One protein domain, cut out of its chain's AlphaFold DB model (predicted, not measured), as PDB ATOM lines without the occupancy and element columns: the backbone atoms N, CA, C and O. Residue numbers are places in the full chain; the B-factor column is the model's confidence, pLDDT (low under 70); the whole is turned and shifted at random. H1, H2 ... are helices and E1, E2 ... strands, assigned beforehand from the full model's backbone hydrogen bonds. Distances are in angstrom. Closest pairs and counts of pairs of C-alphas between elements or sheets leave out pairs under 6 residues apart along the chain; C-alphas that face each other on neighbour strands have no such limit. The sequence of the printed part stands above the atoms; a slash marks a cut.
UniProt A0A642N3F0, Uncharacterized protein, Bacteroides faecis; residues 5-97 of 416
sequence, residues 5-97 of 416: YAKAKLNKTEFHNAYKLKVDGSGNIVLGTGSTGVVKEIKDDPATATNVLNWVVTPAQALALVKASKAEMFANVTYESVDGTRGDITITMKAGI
ATOM      1  N   TYR A   5     297.070  95.060 376.022       85.25
ATOM      2  CA  TYR A   5     296.008  94.785 376.989       85.25
ATOM      3  C   TYR A   5     296.593  94.218 378.282       85.25
ATOM      4  O   TYR A   5     296.329  94.739 379.367       85.25
ATOM      5  N   ALA A   6     297.510  93.253 378.159       81.81
ATOM      6  CA  ALA A   6     298.247  92.710 379.297       81.81
ATOM      7  C   ALA A   6     299.046  93.791 380.046       81.81
ATOM      8  O   ALA A   6     299.048  93.821 381.278       81.81
ATOM      9  N   LYS A   7     299.686  94.725 379.324       84.31
ATOM     10  CA  LYS A   7     300.409  95.851 379.948       84.31
ATOM     11  C   LYS A   7     299.483  96.833 380.661       84.31
ATOM     12  O   LYS A   7     299.845  97.335 381.721       84.31
ATOM     13  N   ALA A   8     298.300  97.080 380.105       85.00
ATOM     14  CA  ALA A   8     297.265  97.888 380.740       85.00
ATOM     15  C   ALA A   8     296.550  97.151 381.890       85.00
ATOM     16  O   ALA A   8     295.823  97.790 382.646       85.00
ATOM     17  N   LYS A   9     296.771  95.834 382.041       88.06
ATOM     18  CA  LYS A   9     296.052  94.933 382.960       88.06
ATOM     19  C   LYS A   9     294.533  94.949 382.742       88.06
ATOM     20  O   LYS A   9     293.772  94.871 383.701       88.06
ATOM     21  N   LEU A  10     294.111  95.063 381.486       86.75
ATOM     22  CA  LEU A  10     292.711  95.059 381.062       86.75
ATOM     23  C   LEU A  10     292.513  93.957 380.025       86.75
ATOM     24  O   LEU A  10     293.441  93.640 379.284       86.75
ATOM     25  N   ASN A  11     291.312  93.390 379.930       87.38
ATOM     26  CA  ASN A  11     290.953  92.581 378.763       87.38
ATOM     27  C   ASN A  11     290.600  93.478 377.552       87.38
ATOM     28  O   ASN A  11     290.457  94.692 377.690       87.38
ATOM     29  N   LYS A  12     290.449  92.890 376.353       83.94
ATOM     30  CA  LYS A  12     290.134  93.620 375.103       83.94
ATOM     31  C   LYS A  12     288.932  94.560 375.269       83.94
ATOM     32  O   LYS A  12     289.011  95.731 374.908       83.94
ATOM     33  N   THR A  13     287.833  94.059 375.829       86.12
ATOM     34  CA  THR A  13     286.587  94.821 376.011       86.12
ATOM     35  C   THR A  13     286.770  95.964 377.003       86.12
ATOM     36  O   THR A  13     286.387  97.095 376.722       86.12
ATOM     37  N   GLU A  14     287.394  95.693 378.148       88.94
ATOM     38  CA  GLU A  14     287.687  96.707 379.164       88.94
ATOM     39  C   GLU A  14     288.612  97.801 378.627       88.94
ATOM     40  O   GLU A  14     288.381  98.982 378.881       88.94
ATOM     41  N   PHE A  15     289.624  97.422 377.844       89.19
ATOM     42  CA  PHE A  15     290.557  98.360 377.232       89.19
ATOM     43  C   PHE A  15     289.850  99.309 376.263       89.19
ATOM     44  O   PHE A  15     289.988 100.520 376.399       89.19
ATOM     45  N   HIS A  16     289.056  98.786 375.324       88.06
ATOM     46  CA  HIS A  16     288.353  99.607 374.325       88.06
ATOM     47  C   HIS A  16     287.160 100.390 374.888       88.06
ATOM     48  O   HIS A  16     286.676 101.321 374.246       88.06
ATOM     49  N   ASN A  17     286.699 100.051 376.096       89.88
ATOM     50  CA  ASN A  17     285.765 100.879 376.859       89.88
ATOM     51  C   ASN A  17     286.482 102.023 377.593       89.88
ATOM     52  O   ASN A  17     285.953 103.131 377.666       89.88
ATOM     53  N   ALA A  18     287.671 101.758 378.145       90.50
ATOM     54  CA  ALA A  18     288.447 102.727 378.918       90.50
ATOM     55  C   ALA A  18     289.257 103.699 378.047       90.50
ATOM     56  O   ALA A  18     289.517 104.821 378.478       90.50
ATOM     57  N   TYR A  19     289.640 103.288 376.837       92.06
ATOM     58  CA  TYR A  19     290.493 104.055 375.940       92.06
ATOM     59  C   TYR A  19     289.935 104.122 374.520       92.06
ATOM     60  O   TYR A  19     289.365 103.156 374.012       92.06
ATOM     61  N   LYS A  20     290.167 105.249 373.843       91.56
ATOM     62  CA  LYS A  20     289.847 105.434 372.422       91.56
ATOM     63  C   LYS A  20     291.069 105.912 371.656       91.56
ATOM     64  O   LYS A  20     291.831 106.737 372.141       91.56
ATOM     65  N   LEU A  21     291.244 105.402 370.442       92.38
ATOM     66  CA  LEU A  21     292.272 105.893 369.530       92.38
ATOM     67  C   LEU A  21     292.065 107.377 369.234       92.38
ATOM     68  O   LEU A  21     290.967 107.789 368.855       92.38
ATOM     69  N   LYS A  22     293.139 108.156 369.357       93.19
ATOM     70  CA  LYS A  22     293.150 109.562 368.971       93.19
ATOM     71  C   LYS A  22     293.005 109.676 367.456       93.19
ATOM     72  O   LYS A  22     293.871 109.211 366.708       93.19
ATOM     73  N   VAL A  23     291.931 110.315 367.005       93.19
ATOM     74  CA  VAL A  23     291.628 110.527 365.583       93.19
ATOM     75  C   VAL A  23     291.395 112.003 365.267       93.19
ATOM     76  O   VAL A  23     291.074 112.795 366.152       93.19
ATOM     77  N   ASP A  24     291.595 112.384 364.007       90.50
ATOM     78  CA  ASP A  24     291.281 113.717 363.500       90.50
ATOM     79  C   ASP A  24     289.776 113.863 363.199       90.50
ATOM     80  O   ASP A  24     288.998 112.914 363.310       90.50
ATOM     81  N   GLY A  25     289.350 115.063 362.787       85.12
ATOM     82  CA  GLY A  25     287.952 115.336 362.428       85.12
ATOM     83  C   GLY A  25     287.420 114.524 361.235       85.12
ATOM     84  O   GLY A  25     286.216 114.523 361.001       85.12
ATOM     85  N   SER A  26     288.295 113.822 360.506       86.38
ATOM     86  CA  SER A  26     287.956 112.917 359.402       86.38
ATOM     87  C   SER A  26     288.014 111.438 359.810       86.38
ATOM     88  O   SER A  26     287.792 110.564 358.972       86.38
ATOM     89  N   GLY A  27     288.314 111.134 361.078       84.75
ATOM     90  CA  GLY A  27     288.421 109.775 361.603       84.75
ATOM     91  C   GLY A  27     289.759 109.075 361.334       84.75
ATOM     92  O   GLY A  27     289.864 107.876 361.589       84.75
ATOM     93  N   ASN A  28     290.790 109.777 360.845       89.19
ATOM     94  CA  ASN A  28     292.123 109.191 360.674       89.19
ATOM     95  C   ASN A  28     292.906 109.232 361.984       89.19
ATOM     96  O   ASN A  28     292.846 110.217 362.714       89.19
ATOM     97  N   ILE A  29     293.697 108.193 362.261       92.75
ATOM     98  CA  ILE A  29     294.549 108.138 363.456       92.75
ATOM     99  C   ILE A  29     295.564 109.288 363.425       92.75
ATOM    100  O   ILE A  29     296.342 109.416 362.479       92.75
ATOM    101  N   VAL A  30     295.585 110.094 364.490       93.81
ATOM    102  CA  VAL A  30     296.556 111.179 364.660       93.81
ATOM    103  C   VAL A  30     297.856 110.590 365.181       93.81
ATOM    104  O   VAL A  30     297.902 110.022 366.273       93.81
ATOM    105  N   LEU A  31     298.928 110.746 364.408       94.62
ATOM    106  CA  LEU A  31     300.257 110.310 364.820       94.62
ATOM    107  C   LEU A  31     300.982 111.406 365.604       94.62
ATOM    108  O   LEU A  31     300.828 112.596 365.332       94.62
ATOM    109  N   GLY A  32     301.820 110.998 366.558       92.88
ATOM    110  CA  GLY A  32     302.686 111.926 367.287       92.88
ATOM    111  C   GLY A  32     303.691 112.629 366.365       92.88
ATOM    112  O   GLY A  32     304.116 112.065 365.353       92.88
ATOM    113  N   THR A  33     304.109 113.842 366.732       91.06
ATOM    114  CA  THR A  33     305.073 114.653 365.969       91.06
ATOM    115  C   THR A  33     306.322 113.855 365.582       91.06
ATOM    116  O   THR A  33     306.908 113.158 366.409       91.06
ATOM    117  N   GLY A  34     306.734 113.958 364.316       88.38
ATOM    118  CA  GLY A  34     307.896 113.244 363.772       88.38
ATOM    119  C   GLY A  34     307.626 111.801 363.326       88.38
ATOM    120  O   GLY A  34     308.518 111.181 362.751       88.38
ATOM    121  N   SER A  35     306.416 111.275 363.542       93.00
ATOM    122  CA  SER A  35     306.010 109.968 363.010       93.00
ATOM    123  C   SER A  35     305.972 109.960 361.481       93.00
ATOM    124  O   SER A  35     305.718 110.980 360.844       93.00
ATOM    125  N   THR A  36     306.178 108.785 360.891       94.38
ATOM    126  CA  THR A  36     306.132 108.569 359.439       94.38
ATOM    127  C   THR A  36     305.066 107.543 359.070       94.38
ATOM    128  O   THR A  36     304.815 106.604 359.820       94.38
ATOM    129  N   GLY A  37     304.476 107.680 357.884       93.44
ATOM    130  CA  GLY A  37     303.505 106.721 357.363       93.44
ATOM    131  C   GLY A  37     302.080 106.986 357.828       93.44
ATOM    132  O   GLY A  37     301.745 108.071 358.297       93.44
ATOM    133  N   VAL A  38     301.237 105.976 357.652       93.00
ATOM    134  CA  VAL A  38     299.829 105.979 358.047       93.00
ATOM    135  C   VAL A  38     299.567 104.726 358.864       93.00
ATOM    136  O   VAL A  38     300.019 103.638 358.503       93.00
ATOM    137  N   VAL A  39     298.828 104.876 359.959       93.50
ATOM    138  CA  VAL A  39     298.388 103.752 360.786       93.50
ATOM    139  C   VAL A  39     296.887 103.581 360.624       93.50
ATOM    140  O   VAL A  39     296.144 104.560 360.619       93.50
ATOM    141  N   LYS A  40     296.444 102.332 360.504       91.25
ATOM    142  CA  LYS A  40     295.032 101.951 360.550       91.25
ATOM    143  C   LYS A  40     294.830 100.882 361.609       91.25
ATOM    144  O   LYS A  40     295.640  99.965 361.720       91.25
ATOM    145  N   GLU A  41     293.744 100.986 362.359       88.88
ATOM    146  CA  GLU A  41     293.302  99.905 363.232       88.88
ATOM    147  C   GLU A  41     292.441  98.926 362.428       88.88
ATOM    148  O   GLU A  41     291.462  99.317 361.791       88.88
ATOM    149  N   ILE A  42     292.816  97.653 362.458       86.06
ATOM    150  CA  ILE A  42     292.038  96.538 361.937       86.06
ATOM    151  C   ILE A  42     291.359  95.887 363.139       86.06
ATOM    152  O   ILE A  42     292.021  95.360 364.039       86.06
ATOM    153  N   LYS A  43     290.031  95.984 363.168       80.75
ATOM    154  CA  LYS A  43     289.194  95.372 364.198       80.75
ATOM    155  C   LYS A  43     288.833  93.968 363.743       80.75
ATOM    156  O   LYS A  43     288.177  93.819 362.714       80.75
ATOM    157  N   ASP A  44     289.244  92.973 364.512       70.19
ATOM    158  CA  ASP A  44     288.783  91.604 364.312       70.19
ATOM    159  C   ASP A  44     287.446  91.361 365.030       70.19
ATOM    160  O   ASP A  44     287.034  92.145 365.894       70.19
ATOM    161  N   ASP A  45     286.798  90.242 364.684       63.31
ATOM    162  CA  ASP A  45     285.589  89.732 365.339       63.31
ATOM    163  C   ASP A  45     285.725  89.778 366.882       63.31
ATOM    164  O   ASP A  45     286.804  89.493 367.421       63.31
ATOM    165  N   PRO A  46     284.673  90.152 367.637       58.41
ATOM    166  CA  PRO A  46     284.706  90.162 369.101       58.41
ATOM    167  C   PRO A  46     285.132  88.827 369.742       58.41
ATOM    168  O   PRO A  46     285.600  88.846 370.880       58.41
ATOM    169  N   ALA A  47     285.032  87.697 369.032       55.19
ATOM    170  CA  ALA A  47     285.502  86.384 369.472       55.19
ATOM    171  C   ALA A  47     287.033  86.191 369.402       55.19
ATOM    172  O   ALA A  47     287.548  85.247 370.004       55.19
ATOM    173  N   THR A  48     287.785  87.051 368.703       59.06
ATOM    174  CA  THR A  48     289.257  87.000 368.691       59.06
ATOM    175  C   THR A  48     289.864  87.955 369.725       59.06
ATOM    176  O   THR A  48     289.341  89.033 370.023       59.06
ATOM    177  N   ALA A  49     291.015  87.577 370.284       62.31
ATOM    178  CA  ALA A  49     291.597  88.245 371.448       62.31
ATOM    179  C   ALA A  49     292.255  89.618 371.174       62.31
ATOM    180  O   ALA A  49     292.643  90.287 372.130       62.31
ATOM    181  N   THR A  50     292.393  90.074 369.919       68.19
ATOM    182  CA  THR A  50     293.253  91.233 369.583       68.19
ATOM    183  C   THR A  50     292.689  92.146 368.492       68.19
ATOM    184  O   THR A  50     292.103  91.654 367.537       68.19
ATOM    185  N   ASN A  51     292.912  93.465 368.603       81.62
ATOM    186  CA  ASN A  51     292.894  94.384 367.451       81.62
ATOM    187  C   ASN A  51     294.327  94.572 366.934       81.62
ATOM    188  O   ASN A  51     295.280  94.538 367.718       81.62
ATOM    189  N   VAL A  52     294.485  94.817 365.631       84.00
ATOM    190  CA  VAL A  52     295.801  94.979 364.994       84.00
ATOM    191  C   VAL A  52     295.985  96.415 364.515       84.00
ATOM    192  O   VAL A  52     295.149  96.953 363.797       84.00
ATOM    193  N   LEU A  53     297.110  97.036 364.866       89.25
ATOM    194  CA  LEU A  53     297.546  98.279 364.230       89.25
ATOM    195  C   LEU A  53     298.388  97.934 363.001       89.25
ATOM    196  O   LEU A  53     299.477  97.378 363.125       89.25
ATOM    197  N   ASN A  54     297.879  98.266 361.819       89.94
ATOM    198  CA  ASN A  54     298.602  98.137 360.564       89.94
ATOM    199  C   ASN A  54     299.281  99.466 360.223       89.94
ATOM    200  O   ASN A  54     298.606 100.484 360.052       89.94
ATOM    201  N   TRP A  55     300.606  99.454 360.117       94.06
ATOM    202  CA  TRP A  55     301.413 100.625 359.800       94.06
ATOM    203  C   TRP A  55     302.014 100.494 358.405       94.06
ATOM    204  O   TRP A  55     302.717  99.530 358.108       94.06
ATOM    205  N   VAL A  56     301.732 101.475 357.548       93.19
ATOM    206  CA  VAL A  56     302.204 101.515 356.163       93.19
ATOM    207  C   VAL A  56     303.045 102.768 355.950       93.19
ATOM    208  O   VAL A  56     302.602 103.881 356.238       93.19
ATOM    209  N   VAL A  57     304.243 102.586 355.400       92.75
ATOM    210  CA  VAL A  57     305.154 103.661 354.987       92.75
ATOM    211  C   VAL A  57     305.340 103.575 353.479       92.75
ATOM    212  O   VAL A  57     305.599 102.499 352.943       92.75
ATOM    213  N   THR A  58     305.189 104.697 352.775       91.44
ATOM    214  CA  THR A  58     305.363 104.717 351.317       91.44
ATOM    215  C   THR A  58     306.847 104.786 350.931       91.44
ATOM    216  O   THR A  58     307.657 105.318 351.698       91.44
ATOM    217  N   PRO A  59     307.230 104.339 349.719       85.50
ATOM    218  CA  PRO A  59     308.605 104.477 349.235       85.50
ATOM    219  C   PRO A  59     309.124 105.922 349.262       85.50
ATOM    220  O   PRO A  59     310.274 106.153 349.620       85.50
ATOM    221  N   ALA A  60     308.274 106.910 348.955       87.50
ATOM    222  CA  ALA A  60     308.651 108.326 348.991       87.50
ATOM    223  C   ALA A  60     308.961 108.817 350.417       87.50
ATOM    224  O   ALA A  60     309.907 109.575 350.621       87.50
ATOM    225  N   GLN A  61     308.194 108.354 351.410       91.12
ATOM    226  CA  GLN A  61     308.445 108.658 352.819       91.12
ATOM    227  C   GLN A  61     309.738 107.999 353.312       91.12
ATOM    228  O   GLN A  61     310.547 108.657 353.963       91.12
ATOM    229  N   ALA A  62     309.965 106.732 352.957       85.81
ATOM    230  CA  ALA A  62     311.209 106.038 353.274       85.81
ATOM    231  C   ALA A  62     312.424 106.741 352.638       85.81
ATOM    232  O   ALA A  62     313.411 106.997 353.323       85.81
ATOM    233  N   LEU A  63     312.328 107.144 351.367       82.81
ATOM    234  CA  LEU A  63     313.385 107.882 350.673       82.81
ATOM    235  C   LEU A  63     313.677 109.241 351.326       82.81
ATOM    236  O   LEU A  63     314.838 109.618 351.459       82.81
ATOM    237  N   ALA A  64     312.650 109.979 351.757       87.94
ATOM    238  CA  ALA A  64     312.840 111.252 352.454       87.94
ATOM    239  C   ALA A  64     313.608 111.074 353.776       87.94
ATOM    240  O   ALA A  64     314.485 111.878 354.094       87.94
ATOM    241  N   LEU A  65     313.330 109.996 354.517       89.12
ATOM    242  CA  LEU A  65     314.068 109.646 355.731       89.12
ATOM    243  C   LEU A  65     315.528 109.280 355.436       89.12
ATOM    244  O   LEU A  65     316.420 109.746 356.146       89.12
ATOM    245  N   VAL A  66     315.779 108.513 354.371       83.00
ATOM    246  CA  VAL A  66     317.136 108.181 353.906       83.00
ATOM    247  C   VAL A  66     317.919 109.446 353.554       83.00
ATOM    248  O   VAL A  66     319.030 109.637 354.043       83.00
ATOM    249  N   LYS A  67     317.319 110.365 352.788       82.62
ATOM    250  CA  LYS A  67     317.934 111.658 352.437       82.62
ATOM    251  C   LYS A  67     318.196 112.537 353.662       82.62
ATOM    252  O   LYS A  67     319.161 113.294 353.684       82.62
ATOM    253  N   ALA A  68     317.385 112.397 354.709       86.06
ATOM    254  CA  ALA A  68     317.594 113.028 356.010       86.06
ATOM    255  C   ALA A  68     318.541 112.238 356.944       86.06
ATOM    256  O   ALA A  68     318.611 112.542 358.138       86.06
ATOM    257  N   SER A  69     319.257 111.231 356.424       84.31
ATOM    258  CA  SER A  69     320.217 110.391 357.160       84.31
ATOM    259  C   SER A  69     319.622 109.704 358.398       84.31
ATOM    260  O   SER A  69     320.275 109.581 359.436       84.31
ATOM    261  N   LYS A  70     318.356 109.276 358.327       88.25
ATOM    262  CA  LYS A  70     317.701 108.519 359.401       88.25
ATOM    263  C   LYS A  70     317.943 107.021 359.223       88.25
ATOM    264  O   LYS A  70     317.806 106.493 358.127       88.25
ATOM    265  N   ALA A  71     318.261 106.343 360.325       86.88
ATOM    266  CA  ALA A  71     318.465 104.891 360.370       86.88
ATOM    267  C   ALA A  71     317.221 104.119 360.844       86.88
ATOM    268  O   ALA A  71     317.172 102.895 360.751       86.88
ATOM    269  N   GLU A  72     316.210 104.820 361.358       92.06
ATOM    270  CA  GLU A  72     314.949 104.231 361.796       92.06
ATOM    271  C   GLU A  72     313.767 105.094 361.362       92.06
ATOM    272  O   GLU A  72     313.866 106.316 361.222       92.06
ATOM    273  N   MET A  73     312.635 104.432 361.171       94.00
ATOM    274  CA  MET A  73     311.320 105.037 361.040       94.00
ATOM    275  C   MET A  73     310.476 104.630 362.241       94.00
ATOM    276  O   MET A  73     310.650 103.543 362.804       94.00
ATOM    277  N   PHE A  74     309.543 105.492 362.633       95.56
ATOM    278  CA  PHE A  74     308.605 105.177 363.699       95.56
ATOM    279  C   PHE A  74     307.237 105.808 363.466       95.56
ATOM    280  O   PHE A  74     307.104 106.794 362.736       95.56
ATOM    281  N   ALA A  75     306.232 105.252 364.132       96.12
ATOM    282  CA  ALA A  75     304.913 105.843 364.273       96.12
ATOM    283  C   ALA A  75     304.439 105.728 365.722       96.12
ATOM    284  O   ALA A  75     304.391 104.633 366.289       96.12
ATOM    285  N   ASN A  76     304.099 106.874 366.311       95.62
ATOM    286  CA  ASN A  76     303.530 106.974 367.649       95.62
ATOM    287  C   ASN A  76     302.018 107.122 367.546       95.62
ATOM    288  O   ASN A  76     301.531 108.088 366.961       95.62
ATOM    289  N   VAL A  77     301.297 106.179 368.138       94.75
ATOM    290  CA  VAL A  77     299.836 106.131 368.160       94.75
ATOM    291  C   VAL A  77     299.375 106.275 369.598       94.75
ATOM    292  O   VAL A  77     299.881 105.563 370.462       94.75
ATOM    293  N   THR A  78     298.416 107.158 369.856       94.75
ATOM    294  CA  THR A  78     297.913 107.400 371.212       94.75
ATOM    295  C   THR A  78     296.478 106.914 371.360       94.75
ATOM    296  O   THR A  78     295.612 107.219 370.541       94.75
ATOM    297  N   TYR A  79     296.250 106.164 372.430       92.62
ATOM    298  CA  TYR A  79     294.950 105.837 372.984       92.62
ATOM    299  C   TYR A  79     294.679 106.785 374.155       92.62
ATOM    300  O   TYR A  79     295.400 106.758 375.153       92.62
ATOM    301  N   GLU A  80     293.666 107.630 374.014       93.44
ATOM    302  CA  GLU A  80     293.260 108.614 375.015       93.44
ATOM    303  C   GLU A  80     292.299 107.981 376.023       93.44
ATOM    304  O   GLU A  80     291.419 107.198 375.644       93.44
ATOM    305  N   SER A  81     292.468 108.305 377.308       93.19
ATOM    306  CA  SER A  81     291.531 107.846 378.337       93.19
ATOM    307  C   SER A  81     290.157 108.476 378.125       93.19
ATOM    308  O   SER A  81     290.020 109.698 378.068       93.19
ATOM    309  N   VAL A  82     289.115 107.647 378.070       92.44
ATOM    310  CA  VAL A  82     287.737 108.111 377.857       92.44
ATOM    311  C   VAL A  82     287.223 108.919 379.049       92.44
ATOM    312  O   VAL A  82     286.468 109.869 378.858       92.44
ATOM    313  N   ASP A  83     287.622 108.555 380.269       88.31
ATOM    314  CA  ASP A  83     287.169 109.214 381.501       88.31
ATOM    315  C   ASP A  83     288.146 110.271 382.039       88.31
ATOM    316  O   ASP A  83     287.863 110.905 383.053       88.31
ATOM    317  N   GLY A  84     289.307 110.448 381.394       82.88
ATOM    318  CA  GLY A  84     290.350 111.392 381.815       82.88
ATOM    319  C   GLY A  84     291.009 111.098 383.172       82.88
ATOM    320  O   GLY A  84     291.879 111.854 383.594       82.88
ATOM    321  N   THR A  85     290.628 110.018 383.864       85.31
ATOM    322  CA  THR A  85     291.208 109.634 385.164       85.31
ATOM    323  C   THR A  85     292.459 108.773 385.011       85.31
ATOM    324  O   THR A  85     293.336 108.777 385.876       85.31
ATOM    325  N   ARG A  86     292.556 108.041 383.895       86.25
ATOM    326  CA  ARG A  86     293.747 107.288 383.488       86.25
ATOM    327  C   ARG A  86     294.632 108.157 382.595       86.25
ATOM    328  O   ARG A  86     294.130 109.002 381.860       86.25
ATOM    329  N   GLY A  87     295.942 107.936 382.652       88.62
ATOM    330  CA  GLY A  87     296.868 108.537 381.691       88.62
ATOM    331  C   GLY A  87     296.744 107.884 380.314       88.62
ATOM    332  O   GLY A  87     296.411 106.702 380.219       88.62
ATOM    333  N   ASP A  88     297.034 108.643 379.261       92.94
ATOM    334  CA  ASP A  88     297.012 108.143 377.887       92.94
ATOM    335  C   ASP A  88     298.058 107.045 377.651       92.94
ATOM    336  O   ASP A  88     299.134 107.023 378.256       92.94
ATOM    337  N   ILE A  89     297.758 106.145 376.714       91.31
ATOM    338  CA  ILE A  89     298.652 105.057 376.315       91.31
ATOM    339  C   ILE A  89     299.197 105.345 374.921       91.31
ATOM    340  O   ILE A  89     298.460 105.330 373.936       91.31
ATOM    341  N   THR A  90     300.510 105.538 374.813       92.62
ATOM    342  CA  THR A  90     301.193 105.653 373.519       92.62
ATOM    343  C   THR A  90     301.859 104.338 373.130       92.62
ATOM    344  O   THR A  90     302.646 103.762 373.880       92.62
ATOM    345  N   ILE A  91     301.570 103.884 371.914       91.38
ATOM    346  CA  ILE A  91     302.210 102.746 371.269       91.38
ATOM    347  C   ILE A  91     303.178 103.287 370.221       91.38
ATOM    348  O   ILE A  91     302.773 103.980 369.289       91.38
ATOM    349  N   THR A  92     304.453 102.927 370.351       92.94
ATOM    350  CA  THR A  92     305.479 103.236 369.353       92.94
ATOM    351  C   THR A  92     305.764 102.002 368.509       92.94
ATOM    352  O   THR A  92     306.261 100.992 369.007       92.94
ATOM    353  N   MET A  93     305.488 102.101 367.212       92.62
ATOM    354  CA  MET A  93     305.959 101.150 366.209       92.62
ATOM    355  C   MET A  93     307.276 101.674 365.647       92.62
ATOM    356  O   MET A  93     307.342 102.836 365.261       92.62
ATOM    357  N   LYS A  94     308.324 100.845 365.629       92.75
ATOM    358  CA  LYS A  94     309.638 101.192 365.071       92.75
ATOM    359  C   LYS A  94     310.067 100.160 364.040       92.75
ATOM    360  O   LYS A  94     309.845  98.969 364.243       92.75
ATOM    361  N   ALA A  95     310.730 100.616 362.986       91.62
ATOM    362  CA  ALA A  95     311.412  99.760 362.026       91.62
ATOM    363  C   ALA A  95     312.754 100.385 361.626       91.62
ATOM    364  O   ALA A  95     312.855 101.600 361.450       91.62
ATOM    365  N   GLY A  96     313.788  99.554 361.489       89.62
ATOM    366  CA  GLY A  96     315.075  99.986 360.950       89.62
ATOM    367  C   GLY A  96     314.981 100.251 359.448       89.62
ATOM    368  O   GLY A  96     314.260  99.557 358.732       89.62
ATOM    369  N   ILE A  97     315.724 101.244 358.969       87.44
ATOM    370  CA  ILE A  97     315.894 101.521 357.544       87.44
ATOM    371  C   ILE A  97     317.160 100.799 357.099       87.44
ATOM    372  O   ILE A  97     318.270 101.189 357.457       87.44
TER     373      ILE A  97
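This is residues 5 to 97 of the 416 residues of an uncharacterized protein of Bacteroides faecis (UniProt A0A642N3F0). Two strand hairpins, the long E4 and E5 and the shorter E2 and E3, make a loose V: they come nearest each other around Trp 55 and Ala 75 and spread apart toward the loop of residues 43 to 51. At one end of the long hairpin the short strand E1 pairs with the end of E4, next to H2 and the small H1; H3 sits at the other end. The printed part has 93 residues, with three named helices and five named strands in the order H1, H2, E1, E2, E3, H3, E4, E5, and its class is mixed, helices and strands. One sheet has the order E1, E4, E5 and the other is E2 with E3, both antiparallel. The whole is only just loose, close to compact, with a radius of gyration of the C-alphas of 14.9 A, and only just elongated, with spans of 43 by 28 by 28 A.

H1, residues 5 to 8, and H2, residues 12 to 18, only just touch, and only at the corner, with 3 pairs of C-alphas within 8 A, the closest those of Tyr 5 and Lys 12 at 6.3 A. E1, residues 19 to 21, is an edge strand, antiparallel to the inner strand E4, residues 72 to 81, with N 20 and O 80 within hydrogen-bond range at 2.9 A. H2 only grazes this sheet with residues 15 to 18; the closest C-alphas of H2 and E4 are those of Ala 18 and Ser 81, 6.0 A apart. E2, residues 38 to 42, and E3, residues 52 to 56, form a hairpin, with N 40 and O 54 at 2.9 A. The closest C-alphas of E3 and E4 are those of Trp 55 and Ala 75, 7.7 A apart. H3, residues 59 to 67, only grazes the first sheet with residues 61 to 66; its closest C-alphas to E4 are those of Leu 65 and Met 73, 7.5 A. E4 and the other edge strand, E5, residues 89 to 96, form a hairpin at 168 degrees between directions, with N 75 and O 93 at 2.9 A. The pairing is staggered: E4 pairs with E5 over residues 72 to 79 and with E1 over 79 to 81. In H2 and H3 every O i to N i+4 pair is within hydrogen-bond range; H1 is too short for such a pair.

H1 begins at C-alpha 5, (296.008, 94.785, 376.989). H2 is 10.0 A long, E1 6.9 A, E2 12.8 A, E3 12.7 A and H3 12.2 A. E4 begins at C-alpha 72, (314.949, 104.231, 361.796), and is 28.9 A long. E5, 23.1 A, ends at C-alpha 96, (315.075, 99.986, 360.950).

The C-alphas farthest apart are those of Ala 47 and Lys 67, 44.5 A. The printed part has no cut, and the link from E1 to E2, 16 residues, is long. The mean pLDDT of the printed part is 87.5, and residues 45 to 50 are under 70.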